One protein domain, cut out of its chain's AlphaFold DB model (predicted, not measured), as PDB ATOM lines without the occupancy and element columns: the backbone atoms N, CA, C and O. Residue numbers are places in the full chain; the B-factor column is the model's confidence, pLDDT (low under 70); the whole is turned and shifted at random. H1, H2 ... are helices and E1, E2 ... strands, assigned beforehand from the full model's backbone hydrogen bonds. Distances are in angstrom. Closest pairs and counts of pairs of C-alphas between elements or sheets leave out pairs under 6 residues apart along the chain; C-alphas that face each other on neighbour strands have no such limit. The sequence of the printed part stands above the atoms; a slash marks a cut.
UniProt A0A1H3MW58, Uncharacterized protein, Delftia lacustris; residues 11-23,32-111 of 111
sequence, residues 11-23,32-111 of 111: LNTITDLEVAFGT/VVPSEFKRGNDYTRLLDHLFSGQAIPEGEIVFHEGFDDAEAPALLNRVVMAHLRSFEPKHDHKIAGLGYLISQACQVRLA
ATOM      1  N   LEU A  11     171.498 181.306 258.311       96.75
ATOM      2  CA  LEU A  11     172.754 181.515 257.579       96.75
ATOM      3  C   LEU A  11     173.203 182.990 257.582       96.75
ATOM      4  O   LEU A  11     174.399 183.268 257.532       96.75
ATOM      5  N   ASN A  12     172.268 183.936 257.724       96.19
ATOM      6  CA  ASN A  12     172.557 185.374 257.784       96.19
ATOM      7  C   ASN A  12     173.138 185.832 259.131       96.19
ATOM      8  O   ASN A  12     173.540 186.982 259.278       96.19
ATOM      9  N   THR A  13     173.169 184.959 260.142       96.50
ATOM     10  CA  THR A  13     173.568 185.337 261.511       96.50
ATOM     11  C   THR A  13     175.081 185.319 261.747       96.50
ATOM     12  O   THR A  13     175.532 185.717 262.827       96.50
ATOM     13  N   ILE A  14     175.857 184.861 260.755       96.56
ATOM     14  CA  ILE A  14     177.323 184.829 260.799       96.56
ATOM     15  C   ILE A  14     177.895 186.183 260.382       96.56
ATOM     16  O   ILE A  14     177.853 186.593 259.217       96.56
ATOM     17  N   THR A  15     178.483 186.859 261.360       96.12
ATOM     18  CA  THR A  15     179.104 188.177 261.201       96.12
ATOM     19  C   THR A  15     180.500 188.088 260.582       96.12
ATOM     20  O   THR A  15     181.142 187.040 260.601       96.12
ATOM     21  N   ASP A  16     181.022 189.207 260.075       95.06
ATOM     22  CA  ASP A  16     182.398 189.257 259.557       95.06
ATOM     23  C   ASP A  16     183.451 188.979 260.638       95.06
ATOM     24  O   ASP A  16     184.478 188.368 260.347       95.06
ATOM     25  N   LEU A  17     183.185 189.352 261.898       94.94
ATOM     26  CA  LEU A  17     184.053 189.003 263.028       94.94
ATOM     27  C   LEU A  17     184.150 187.484 263.210       94.94
ATOM     28  O   LEU A  17     185.230 186.956 263.446       94.94
ATOM     29  N   GLU A  18     183.034 186.775 263.069       95.81
ATOM     30  CA  GLU A  18     183.000 185.316 263.180       95.81
ATOM     31  C   GLU A  18     183.679 184.630 261.999       95.81
ATOM     32  O   GLU A  18     184.367 183.631 262.181       95.81
ATOM     33  N   VAL A  19     183.557 185.189 260.793       94.62
ATOM     34  CA  VAL A  19     184.356 184.732 259.649       94.62
ATOM     35  C   VAL A  19     185.845 184.985 259.900       94.62
ATOM     36  O   VAL A  19     186.676 184.159 259.535       94.62
ATOM     37  N   ALA A  20     186.211 186.101 260.533       93.50
ATOM     38  CA  ALA A  20     187.604 186.441 260.793       93.50
ATOM     39  C   ALA A  20     188.247 185.537 261.859       93.50
ATOM     40  O   ALA A  20     189.330 185.005 261.611       93.50
ATOM     41  N   PHE A  21     187.575 185.350 262.998       92.88
ATOM     42  CA  PHE A  21     188.140 184.748 264.215       92.88
ATOM     43  C   PHE A  21     187.586 183.360 264.567       92.88
ATOM     44  O   PHE A  21     188.098 182.705 265.472       92.88
ATOM     45  N   GLY A  22     186.570 182.901 263.845       94.19
ATOM     46  CA  GLY A  22     185.916 181.618 264.053       94.19
ATOM     47  C   GLY A  22     184.608 181.704 264.843       94.19
ATOM     48  O   GLY A  22     184.299 182.710 265.481       94.19
ATOM     49  N   THR A  23     183.810 180.634 264.791       95.19
ATOM     50  CA  THR A  23     182.530 180.537 265.513       95.19
ATOM     51  C   THR A  23     182.175 179.099 265.892       95.19
ATOM     52  O   THR A  23     182.743 178.134 265.377       95.19
ATOM     53  N   VAL A  32     173.560 164.740 269.064       95.31
ATOM     54  CA  VAL A  32     172.477 164.740 268.062       95.31
ATOM     55  C   VAL A  32     172.954 164.466 266.635       95.31
ATOM     56  O   VAL A  32     172.140 164.137 265.778       95.31
ATOM     57  N   VAL A  33     174.258 164.572 266.361       96.25
ATOM     58  CA  VAL A  33     174.810 164.305 265.024       96.25
ATOM     59  C   VAL A  33     174.634 162.816 264.668       96.25
ATOM     60  O   VAL A  33     175.093 161.954 265.435       96.25
ATOM     61  N   PRO A  34     174.018 162.477 263.516       96.06
ATOM     62  CA  PRO A  34     173.843 161.089 263.099       96.06
ATOM     63  C   PRO A  34     175.176 160.351 262.934       96.06
ATOM     64  O   PRO A  34     176.209 160.930 262.593       96.06
ATOM     65  N   SER A  35     175.161 159.038 263.181       96.12
ATOM     66  CA  SER A  35     176.395 158.237 263.219       96.12
ATOM     67  C   SER A  35     177.159 158.195 261.891       96.12
ATOM     68  O   SER A  35     178.379 158.053 261.906       96.12
ATOM     69  N   GLU A  36     176.478 158.372 260.760       96.62
ATOM     70  CA  GLU A  36     177.095 158.423 259.430       96.62
ATOM     71  C   GLU A  36     178.045 159.618 259.265       96.62
ATOM     72  O   GLU A  36     179.139 159.455 258.734       96.62
ATOM     73  N   PHE A  37     177.717 160.780 259.837       97.44
ATOM     74  CA  PHE A  37     178.615 161.939 259.853       97.44
ATOM     75  C   PHE A  37     179.767 161.769 260.848       97.44
ATOM     76  O   PHE A  37     180.816 162.377 260.688       97.44
ATOM     77  N   LYS A  38     179.604 160.934 261.881       96.12
ATOM     78  CA  LYS A  38     180.680 160.633 262.844       96.12
ATOM     79  C   LYS A  38     181.694 159.632 262.293       96.12
ATOM     80  O   LYS A  38     182.851 159.660 262.691       96.12
ATOM     81  N   ARG A  39     181.247 158.714 261.431       94.62
ATOM     82  CA  ARG A  39     182.095 157.696 260.784       94.62
ATOM     83  C   ARG A  39     182.796 158.228 259.539       94.62
ATOM     84  O   ARG A  39     183.869 157.738 259.203       94.62
ATOM     85  N   GLY A  40     182.178 159.205 258.888       94.88
ATOM     86  CA  GLY A  40     182.659 159.819 257.666       94.88
ATOM     87  C   GLY A  40     181.746 159.507 256.483       94.88
ATOM     88  O   GLY A  40     181.274 158.383 256.314       94.88
ATOM     89  N   ASN A  41     181.498 160.525 255.670       97.50
ATOM     90  CA  ASN A  41     180.717 160.482 254.442       97.50
ATOM     91  C   ASN A  41     181.209 161.579 253.481       97.50
ATOM     92  O   ASN A  41     182.222 162.233 253.733       97.50
ATOM     93  N   ASP A  42     180.503 161.800 252.377       98.19
ATOM     94  CA  ASP A  42     180.899 162.794 251.374       98.19
ATOM     95  C   ASP A  42     180.983 164.221 251.930       98.19
ATOM     96  O   ASP A  42     181.905 164.963 251.593       98.19
ATOM     97  N   TYR A  43     180.100 164.586 252.862       98.00
ATOM     98  CA  TYR A  43     180.144 165.892 253.521       98.00
ATOM     99  C   TYR A  43     181.408 166.059 254.363       98.00
ATOM    100  O   TYR A  43     182.093 167.075 254.261       98.00
ATOM    101  N   THR A  44     181.737 165.070 255.198       97.31
ATOM    102  CA  THR A  44     182.932 165.156 256.044       97.31
ATOM    103  C   THR A  44     184.209 165.089 255.218       97.31
ATOM    104  O   THR A  44     185.139 165.825 255.513       97.31
ATOM    105  N   ARG A  45     184.237 164.285 254.145       97.00
ATOM    106  CA  ARG A  45     185.364 164.223 253.201       97.00
ATOM    107  C   ARG A  45     185.606 165.580 252.547       97.00
ATOM    108  O   ARG A  45     186.733 166.064 252.557       97.00
ATOM    109  N   LEU A  46     184.554 166.223 252.036       96.81
ATOM    110  CA  LEU A  46     184.644 167.578 251.486       96.81
ATOM    111  C   LEU A  46     185.232 168.556 252.516       96.81
ATOM    112  O   LEU A  46     186.146 169.322 252.206       96.81
ATOM    113  N   LEU A  47     184.729 168.512 253.750       96.44
ATOM    114  CA  LEU A  47     185.171 169.393 254.828       96.44
ATOM    115  C   LEU A  47     186.607 169.135 255.285       96.44
ATOM    116  O   LEU A  47     187.322 170.096 255.557       96.44
ATOM    117  N   ASP A  48     187.051 167.882 255.353       95.44
ATOM    118  CA  ASP A  48     188.433 167.538 255.694       95.44
ATOM    119  C   ASP A  48     189.409 168.034 254.618       95.44
ATOM    120  O   ASP A  48     190.467 168.578 254.949       95.44
ATOM    121  N   HIS A  49     189.043 167.927 253.336       95.38
ATOM    122  CA  HIS A  49     189.835 168.488 252.239       95.38
ATOM    123  C   HIS A  49     189.911 170.020 252.326       95.38
ATOM    124  O   HIS A  49     191.004 170.585 252.242       95.38
ATOM    125  N   LEU A  50     188.783 170.695 252.584       94.38
ATOM    126  CA  LEU A  50     188.751 172.146 252.809       94.38
ATOM    127  C   LEU A  50     189.605 172.561 254.015       94.38
ATOM    128  O   LEU A  50     190.372 173.518 253.927       94.38
ATOM    129  N   PHE A  51     189.493 171.843 255.133       92.81
ATOM    130  CA  PHE A  51     190.233 172.131 256.361       92.81
ATOM    131  C   PHE A  51     191.745 171.957 256.185       92.81
ATOM    132  O   PHE A  51     192.526 172.773 256.670       92.81
ATOM    133  N   SER A  52     192.160 170.899 255.486       92.31
ATOM    134  CA  SER A  52     193.570 170.570 255.255       92.31
ATOM    135  C   SER A  52     194.202 171.318 254.074       92.31
ATOM    136  O   SER A  52     195.405 171.185 253.848       92.31
ATOM    137  N   GLY A  53     193.420 172.104 253.325       93.19
ATOM    138  CA  GLY A  53     193.891 172.808 252.130       93.19
ATOM    139  C   GLY A  53     194.245 171.869 250.972       93.19
ATOM    140  O   GLY A  53     195.051 172.226 250.114       93.19
ATOM    141  N   GLN A  54     193.682 170.660 250.962       94.75
ATOM    142  CA  GLN A  54     193.850 169.696 249.879       94.75
ATOM    143  C   GLN A  54     192.939 170.034 248.693       94.75
ATOM    144  O   GLN A  54     191.969 170.784 248.814       94.75
ATOM    145  N   ALA A  55     193.246 169.459 247.528       94.31
ATOM    146  CA  ALA A  55     192.396 169.587 246.349       94.31
ATOM    147  C   ALA A  55     190.988 169.050 246.644       94.31
ATOM    148  O   ALA A  55     190.851 167.960 247.198       94.31
ATOM    149  N   ILE A  56     189.955 169.809 246.281       92.31
ATOM    150  CA  ILE A  56     188.564 169.410 246.504       92.31
ATOM    151  C   ILE A  56     188.208 168.256 245.560       92.31
ATOM    152  O   ILE A  56     188.482 168.377 244.364       92.31
ATOM    153  N   PRO A  57     187.626 167.150 246.061       92.62
ATOM    154  CA  PRO A  57     187.187 166.056 245.204       92.62
ATOM    155  C   PRO A  57     186.134 166.533 244.202       92.62
ATOM    156  O   PRO A  57     185.301 167.383 244.526       92.62
ATOM    157  N   GLU A  58     186.156 165.972 242.995       95.69
ATOM    158  CA  GLU A  58     185.085 166.199 242.026       95.69
ATOM    159  C   GLU A  58     183.754 165.673 242.575       95.69
ATOM    160  O   GLU A  58     183.714 164.700 243.332       95.69
ATOM    161  N   GLY A  59     182.655 166.329 242.215       95.50
ATOM    162  CA  GLY A  59     181.340 165.974 242.723       95.50
ATOM    163  C   GLY A  59     180.264 166.991 242.376       95.50
ATOM    164  O   GLY A  59     180.498 167.957 241.648       95.50
ATOM    165  N   GLU A  60     179.079 166.769 242.934       96.69
ATOM    166  CA  GLU A  60     177.919 167.642 242.798       96.69
ATOM    167  C   GLU A  60     177.419 168.132 244.161       96.69
ATOM    168  O   GLU A  60     177.418 167.401 245.157       96.69
ATOM    169  N   ILE A  61     176.978 169.392 244.182       96.94
ATOM    170  CA  ILE A  61     176.271 170.000 245.307       96.94
ATOM    171  C   ILE A  61     174.932 170.511 244.787       96.94
ATOM    172  O   ILE A  61     174.897 171.366 243.903       96.94
ATOM    173  N   VAL A  62     173.837 170.001 245.346       97.81
ATOM    174  CA  VAL A  62     172.469 170.369 244.959       97.81
ATOM    175  C   VAL A  62     171.748 170.906 246.185       97.81
ATOM    176  O   VAL A  62     171.572 170.183 247.161       97.81
ATOM    177  N   PHE A  63     171.362 172.179 246.162       97.94
ATOM    178  CA  PHE A  63     170.643 172.800 247.273       97.94
ATOM    179  C   PHE A  63     169.197 172.305 247.346       97.94
ATOM    180  O   PHE A  63     168.559 172.069 246.321       97.94
ATOM    181  N   HIS A  64     168.707 172.125 248.572       97.62
ATOM    182  CA  HIS A  64     167.323 171.729 248.825       97.62
ATOM    183  C   HIS A  64     166.376 172.916 248.623       97.62
ATOM    184  O   HIS A  64     166.790 174.070 248.734       97.62
ATOM    185  N   GLU A  65     165.092 172.629 248.394       96.19
ATOM    186  CA  GLU A  65     164.039 173.652 248.374       96.19
ATOM    187  C   GLU A  65     164.064 174.478 249.672       96.19
ATOM    188  O   GLU A  65     164.142 173.932 250.777       96.19
ATOM    189  N   GLY A  66     164.040 175.807 249.538       95.88
ATOM    190  CA  GLY A  66     164.177 176.739 250.662       95.88
ATOM    191  C   GLY A  66     165.627 177.121 250.983       95.88
ATOM    192  O   GLY A  66     165.856 177.997 251.815       95.88
ATOM    193  N   PHE A  67     166.599 176.510 250.305       97.50
ATOM    194  CA  PHE A  67     168.009 176.908 250.281       97.50
ATOM    195  C   PHE A  67     168.543 177.071 248.848       97.50
ATOM    196  O   PHE A  67     169.748 177.177 248.648       97.50
ATOM    197  N   ASP A  68     167.667 177.092 247.850       95.50
ATOM    198  CA  ASP A  68     167.972 177.159 246.419       95.50
ATOM    199  C   ASP A  68     167.986 178.593 245.857       95.50
ATOM    200  O   ASP A  68     168.116 178.803 244.650       95.50
ATOM    201  N   ASP A  69     167.894 179.601 246.726       96.69
ATOM    202  CA  ASP A  69     168.043 180.999 246.335       96.69
ATOM    203  C   ASP A  69     169.503 181.382 246.020       96.69
ATOM    204  O   ASP A  69     170.466 180.729 246.425       96.69
ATOM    205  N   ALA A  70     169.669 182.501 245.310       96.06
ATOM    206  CA  ALA A  70     170.966 182.953 244.805       96.06
ATOM    207  C   ALA A  70     172.000 183.284 245.903       96.06
ATOM    208  O   ALA A  70     173.201 183.275 245.630       96.06
ATOM    209  N   GLU A  71     171.566 183.588 247.130       97.19
ATOM    210  CA  GLU A  71     172.459 183.982 248.225       97.19
ATOM    211  C   GLU A  71     172.889 182.791 249.090       97.19
ATOM    212  O   GLU A  71     173.946 182.838 249.731       97.19
ATOM    213  N   ALA A  72     172.099 181.714 249.112       96.00
ATOM    214  CA  ALA A  72     172.318 180.566 249.982       96.00
ATOM    215  C   ALA A  72     173.717 179.936 249.836       96.00
ATOM    216  O   ALA A  72     174.345 179.696 250.875       96.00
ATOM    217  N   PRO A  73     174.285 179.741 248.623       96.50
ATOM    218  CA  PRO A  73     175.631 179.187 248.488       96.50
ATOM    219  C   PRO A  73     176.710 180.062 249.135       96.50
ATOM    220  O   PRO A  73     177.584 179.560 249.846       96.50
ATOM    221  N   ALA A  74     176.634 181.381 248.940       97.06
ATOM    222  CA  ALA A  74     177.603 182.318 249.499       97.06
ATOM    223  C   ALA A  74     177.513 182.377 251.032       97.06
ATOM    224  O   ALA A  74     178.537 182.389 251.720       97.06
ATOM    225  N   LEU A  75     176.295 182.370 251.577       97.56
ATOM    226  CA  LEU A  75     176.065 182.392 253.021       97.56
ATOM    227  C   LEU A  75     176.471 181.075 253.691       97.56
ATOM    228  O   LEU A  75     177.118 181.100 254.739       97.56
ATOM    229  N   LEU A  76     176.166 179.929 253.077       97.62
ATOM    230  CA  LEU A  76     176.615 178.630 253.576       97.62
ATOM    231  C   LEU A  76     178.146 178.545 253.581       97.62
ATOM    232  O   LEU A  76     178.732 178.121 254.577       97.62
ATOM    233  N   ASN A  77     178.812 179.034 252.530       96.19
ATOM    234  CA  ASN A  77     180.271 179.105 252.494       96.19
ATOM    235  C   ASN A  77     180.835 179.963 253.642       96.19
ATOM    236  O   ASN A  77     181.810 179.575 254.283       96.19
ATOM    237  N   ARG A  78     180.198 181.095 253.976       96.94
ATOM    238  CA  ARG A  78     180.598 181.911 255.140       96.94
ATOM    239  C   ARG A  78     180.498 181.130 256.451       96.94
ATOM    240  O   ARG A  78     181.426 181.199 257.255       96.94
ATOM    241  N   VAL A  79     179.421 180.364 256.653       97.31
ATOM    242  CA  VAL A  79     179.263 179.480 257.824       97.31
ATOM    243  C   VAL A  79     180.398 178.458 257.880       97.31
ATOM    244  O   VAL A  79     181.029 178.311 258.929       97.31
ATOM    245  N   VAL A  80     180.688 177.781 256.766       96.50
ATOM    246  CA  VAL A  80     181.757 176.774 256.678       96.50
ATOM    247  C   VAL A  80     183.109 177.386 257.030       96.50
ATOM    248  O   VAL A  80     183.773 176.919 257.954       96.50
ATOM    249  N   MET A  81     183.492 178.479 256.370       94.81
ATOM    250  CA  MET A  81     184.800 179.104 256.575       94.81
ATOM    251  C   MET A  81     184.986 179.644 257.998       94.81
ATOM    252  O   MET A  81     186.081 179.532 258.553       94.81
ATOM    253  N   ALA A  82     183.926 180.172 258.620       96.00
ATOM    254  CA  ALA A  82     183.961 180.579 260.022       96.00
ATOM    255  C   ALA A  82     184.232 179.383 260.957       96.00
ATOM    256  O   ALA A  82     185.044 179.472 261.874       96.00
ATOM    257  N   HIS A  83     183.621 178.221 260.715       96.50
ATOM    258  CA  HIS A  83     183.883 177.032 261.533       96.50
ATOM    259  C   HIS A  83     185.287 176.466 261.323       96.50
ATOM    260  O   HIS A  83     185.945 176.093 262.295       96.50
ATOM    261  N   LEU A  84     185.770 176.426 260.078       93.38
ATOM    262  CA  LEU A  84     187.097 175.886 259.767       93.38
ATOM    263  C   LEU A  84     188.232 176.727 260.373       93.38
ATOM    264  O   LEU A  84     189.270 176.172 260.723       93.38
ATOM    265  N   ARG A  85     188.019 178.035 260.577       91.19
ATOM    266  CA  ARG A  85     188.962 178.926 261.280       91.19
ATOM    267  C   ARG A  85     188.954 178.789 262.802       91.19
ATOM    268  O   ARG A  85     189.927 179.175 263.443       91.19
ATOM    269  N   SER A  86     187.879 178.272 263.390       86.88
ATOM    270  CA  SER A  86     187.790 178.086 264.839       86.88
ATOM    271  C   SER A  86     188.738 176.977 265.309       86.88
ATOM    272  O   SER A  86     188.851 175.943 264.654       86.88
ATOM    273  N   PHE A  87     189.366 177.126 266.478       83.06
ATOM    274  CA  PHE A  87     190.115 176.041 267.138       83.06
ATOM    275  C   PHE A  87     189.221 175.125 267.991       83.06
ATOM    276  O   PHE A  87     189.672 174.087 268.470       83.06
ATOM    277  N   GLU A  88     187.940 175.471 268.134       86.25
ATOM    278  CA  GLU A  88     186.932 174.700 268.863       86.25
ATOM    279  C   GLU A  88     185.690 174.405 268.000       86.25
ATOM    280  O   GLU A  88     185.371 175.182 267.099       86.25
ATOM    281  N   PRO A  89     184.920 173.340 268.289       90.31
ATOM    282  CA  PRO A  89     185.233 172.233 269.198       90.31
ATOM    283  C   PRO A  89     186.335 171.321 268.614       90.31
ATOM    284  O   PRO A  89     186.987 171.673 267.631       90.31
ATOM    285  N   LYS A  90     186.552 170.144 269.225       92.88
ATOM    286  CA  LYS A  90     187.455 169.107 268.689       92.88
ATOM    287  C   LYS A  90     187.140 168.807 267.220       92.88
ATOM    288  O   LYS A  90     185.972 168.856 266.829       92.88
ATOM    289  N   HIS A  91     188.173 168.441 266.457       92.00
ATOM    290  CA  HIS A  91     188.092 168.168 265.015       92.00
ATOM    291  C   HIS A  91     186.910 167.264 264.650       92.00
ATOM    292  O   HIS A  91     186.049 167.684 263.885       92.00
ATOM    293  N   ASP A  92     186.785 166.106 265.303       93.38
ATOM    294  CA  ASP A  92     185.713 165.138 265.029       93.38
ATOM    295  C   ASP A  92     184.309 165.735 265.184       93.38
ATOM    296  O   ASP A  92     183.432 165.503 264.355       93.38
ATOM    297  N   HIS A  93     184.078 166.543 266.227       95.75
ATOM    298  CA  HIS A  93     182.788 167.216 266.408       95.75
ATOM    299  C   HIS A  93     182.596 168.302 265.354       95.75
ATOM    300  O   HIS A  93     181.522 168.396 264.767       95.75
ATOM    301  N   LYS A  94     183.627 169.095 265.072       95.56
ATOM    302  CA  LYS A  94     183.549 170.162 264.076       95.56
ATOM    303  C   LYS A  94     183.174 169.614 262.701       95.56
ATOM    304  O   LYS A  94     182.207 170.089 262.119       95.56
ATOM    305  N   ILE A  95     183.892 168.606 262.216       97.19
ATOM    306  CA  ILE A  95     183.678 168.042 260.882       97.19
ATOM    307  C   ILE A  95     182.346 167.293 260.807       97.19
ATOM    308  O   ILE A  95     181.557 167.558 259.901       97.19
ATOM    309  N   ALA A  96     182.032 166.435 261.782       97.62
ATOM    310  CA  ALA A  96     180.766 165.702 261.784       97.62
ATOM    311  C   ALA A  96     179.555 166.642 261.920       97.62
ATOM    312  O   ALA A  96     178.559 166.503 261.210       97.62
ATOM    313  N   GLY A  97     179.642 167.625 262.820       97.19
ATOM    314  CA  GLY A  97     178.576 168.593 263.054       97.19
ATOM    315  C   GLY A  97     178.365 169.529 261.869       97.19
ATOM    316  O   GLY A  97     177.223 169.786 261.496       97.19
ATOM    317  N   LEU A  98     179.444 169.998 261.243       97.31
ATOM    318  CA  LEU A  98     179.355 170.853 260.065       97.31
ATOM    319  C   LEU A  98     178.861 170.068 258.845       97.31
ATOM    320  O   LEU A  98     178.062 170.595 258.080       97.31
ATOM    321  N   GLY A  99     179.246 168.797 258.706       97.94
ATOM    322  CA  GLY A  99     178.706 167.920 257.670       97.94
ATOM    323  C   GLY A  99     177.192 167.746 257.805       97.94
ATOM    324  O   GLY A  99     176.466 167.912 256.828       97.94
ATOM    325  N   TYR A 100     176.706 167.506 259.028       97.94
ATOM    326  CA  TYR A 100     175.269 167.399 259.289       97.94
ATOM    327  C   TYR A 100     174.530 168.733 259.106       97.94
ATOM    328  O   TYR A 100     173.413 168.752 258.598       97.94
ATOM    329  N   LEU A 101     175.158 169.863 259.453       97.56
ATOM    330  CA  LEU A 101     174.619 171.196 259.170       97.56
ATOM    331  C   LEU A 101     174.449 171.416 257.665       97.56
ATOM    332  O   LEU A 101     173.369 171.809 257.229       97.56
ATOM    333  N   ILE A 102     175.488 171.137 256.873       97.88
ATOM    334  CA  ILE A 102     175.455 171.286 255.411       97.88
ATOM    335  C   ILE A 102     174.374 170.389 254.808       97.88
ATOM    336  O   ILE A 102     173.655 170.832 253.916       97.88
ATOM    337  N   SER A 103     174.193 169.171 255.330       97.88
ATOM    338  CA  SER A 103     173.182 168.245 254.814       97.88
ATOM    339  C   SER A 103     171.744 168.760 254.945       97.88
ATOM    340  O   SER A 103     170.872 168.291 254.215       97.88
ATOM    341  N   GLN A 104     171.489 169.714 255.852       97.44
ATOM    342  CA  GLN A 104     170.188 170.382 255.973       97.44
ATOM    343  C   GLN A 104     169.931 171.391 254.848       97.44
ATOM    344  O   GLN A 104     168.777 171.696 254.569       97.44
ATOM    345  N   ALA A 105     170.983 171.917 254.213       97.62
ATOM    346  CA  ALA A 105     170.886 172.928 253.162       97.62
ATOM    347  C   ALA A 105     171.073 172.344 251.755       97.62
ATOM    348  O   ALA A 105     170.473 172.834 250.801       97.62
ATOM    349  N   CYS A 106     171.903 171.309 251.606       97.81
ATOM    350  CA  CYS A 106     172.177 170.710 250.307       97.81
ATOM    351  C   CYS A 106     172.551 169.225 250.378       97.81
ATOM    352  O   CYS A 106     172.986 168.681 251.400       97.81
ATOM    353  N   GLN A 107     172.404 168.559 249.239       97.94
ATOM    354  CA  GLN A 107     172.990 167.261 248.978       97.94
ATOM    355  C   GLN A 107     174.407 167.421 248.426       97.94
ATOM    356  O   GLN A 107     174.611 168.191 247.493       97.94
ATOM    357  N   VAL A 108     175.362 166.671 248.979       97.69
ATOM    358  CA  VAL A 108     176.732 166.554 248.459       97.69
ATOM    359  C   VAL A 108     176.954 165.112 248.026       97.69
ATOM    360  O   VAL A 108     176.645 164.194 248.787       97.69
ATOM    361  N   ARG A 109     177.481 164.919 246.818       97.12
ATOM    362  CA  ARG A 109     177.908 163.614 246.301       97.12
ATOM    363  C   ARG A 109     179.269 163.780 245.654       97.12
ATOM    364  O   ARG A 109     179.411 164.582 244.733       97.12
ATOM    365  N   LEU A 110     180.261 163.061 246.158       95.75
ATOM    366  CA  LEU A 110     181.619 163.095 245.617       95.75
ATOM    367  C   LEU A 110     181.851 161.886 244.703       95.75
ATOM    368  O   LEU A 110     181.232 160.840 244.897       95.75
ATOM    369  N   ALA A 111     182.730 162.048 243.713       88.00
ATOM    370  CA  ALA A 111     183.162 160.986 242.806       88.00
ATOM    371  C   ALA A 111     184.147 159.994 243.459       88.00
ATOM    372  O   ALA A 111     184.840 160.357 244.448       88.00
TER     373      ALA A 111
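AT A GLANCE: This is residues 11 to 23 and 32 to 111 of the 111 residues of an uncharacterized protein of Delftia lacustris (UniProt A0A1H3MW58). Two longer helices, H4 and H5, stand side by side and run opposite ways as a helical hairpin; the short H1 packs on H4, while H2 and H3 pack on H5. A small ribbon of two antiparallel strands, E1 and E2, lies past the end of H5, with the first part of H3 near E2. You have 93 residues printed, with five named helices and two named strands in the order H1, H2, H3, E1, H4, H5, E2; the class is mostly helix. The whole is compact, with a radius of gyration of the C-alphas of 12.7 A, and rounded, spanning 34 by 32 by 30 A.

IN THESE COORDINATES: Find C-alpha 16 at (182.398, 189.257, 259.557); there H1 begins, and it runs to residue 21. After the cut, look for H2 at residues 35 to 39, then H3 at residues 42 to 52, 15.4 A long. E1 follows at residues 59 to 63, 13.5 A long. Find C-alpha 72 at (172.318, 180.566, 249.982); from there H4, the longest helix with 14 residues, runs 20.2 A to residue 85. H5 takes residues 91 to 103, 18.1 A long. E2, residues 106 to 110, is 13.0 A long and ends at C-alpha 110, (181.619, 163.095, 245.617).

HOW THE PARTS SIT: Begin at H5, the hub, which touches H2, H3 and H4. H4 and H5 touch as a hairpin at a shallow tilt of 5 degrees, opposite ways; their closest C-alphas, of Val 80 and Leu 98, are 7.2 A apart. H3 touches H5 at a steep tilt of 50 degrees, opposite ways, with the C-alphas of Tyr 43 and Gly 99 closest at 4.8 A. H2 touches H5, closest at the C-alphas of Phe 37 and Ala 96, 4.7 A. H1 touches H4 at a shallow tilt of 25 degrees, the same way, with the C-alphas of Val 19 and Ala 82 closest at 4.2 A; H1 and H5 are apart. Between the antiparallel neighbours E1 and E2, look for N 60 and O 109 at 2.9 A and N 107 and O 62 at 2.8 A, within hydrogen-bond range. The closest C-alphas of H3 and E2 are those of Asp 42 and Leu 110, 5.8 A apart. In H1, H2, H3, H4 and H5 every O i to N i+4 pair is within hydrogen-bond range.

THE WHOLE: The two C-alphas farthest apart, of Leu 17 and Ala 111, are 34.6 A apart. Residues 24 to 31 are not printed; C-alphas 23 and 32 are 18.9 A apart across this cut. Of the links that are printed whole, none is long. The mean pLDDT of the printed part is 95.5, and no printed residue is under 70.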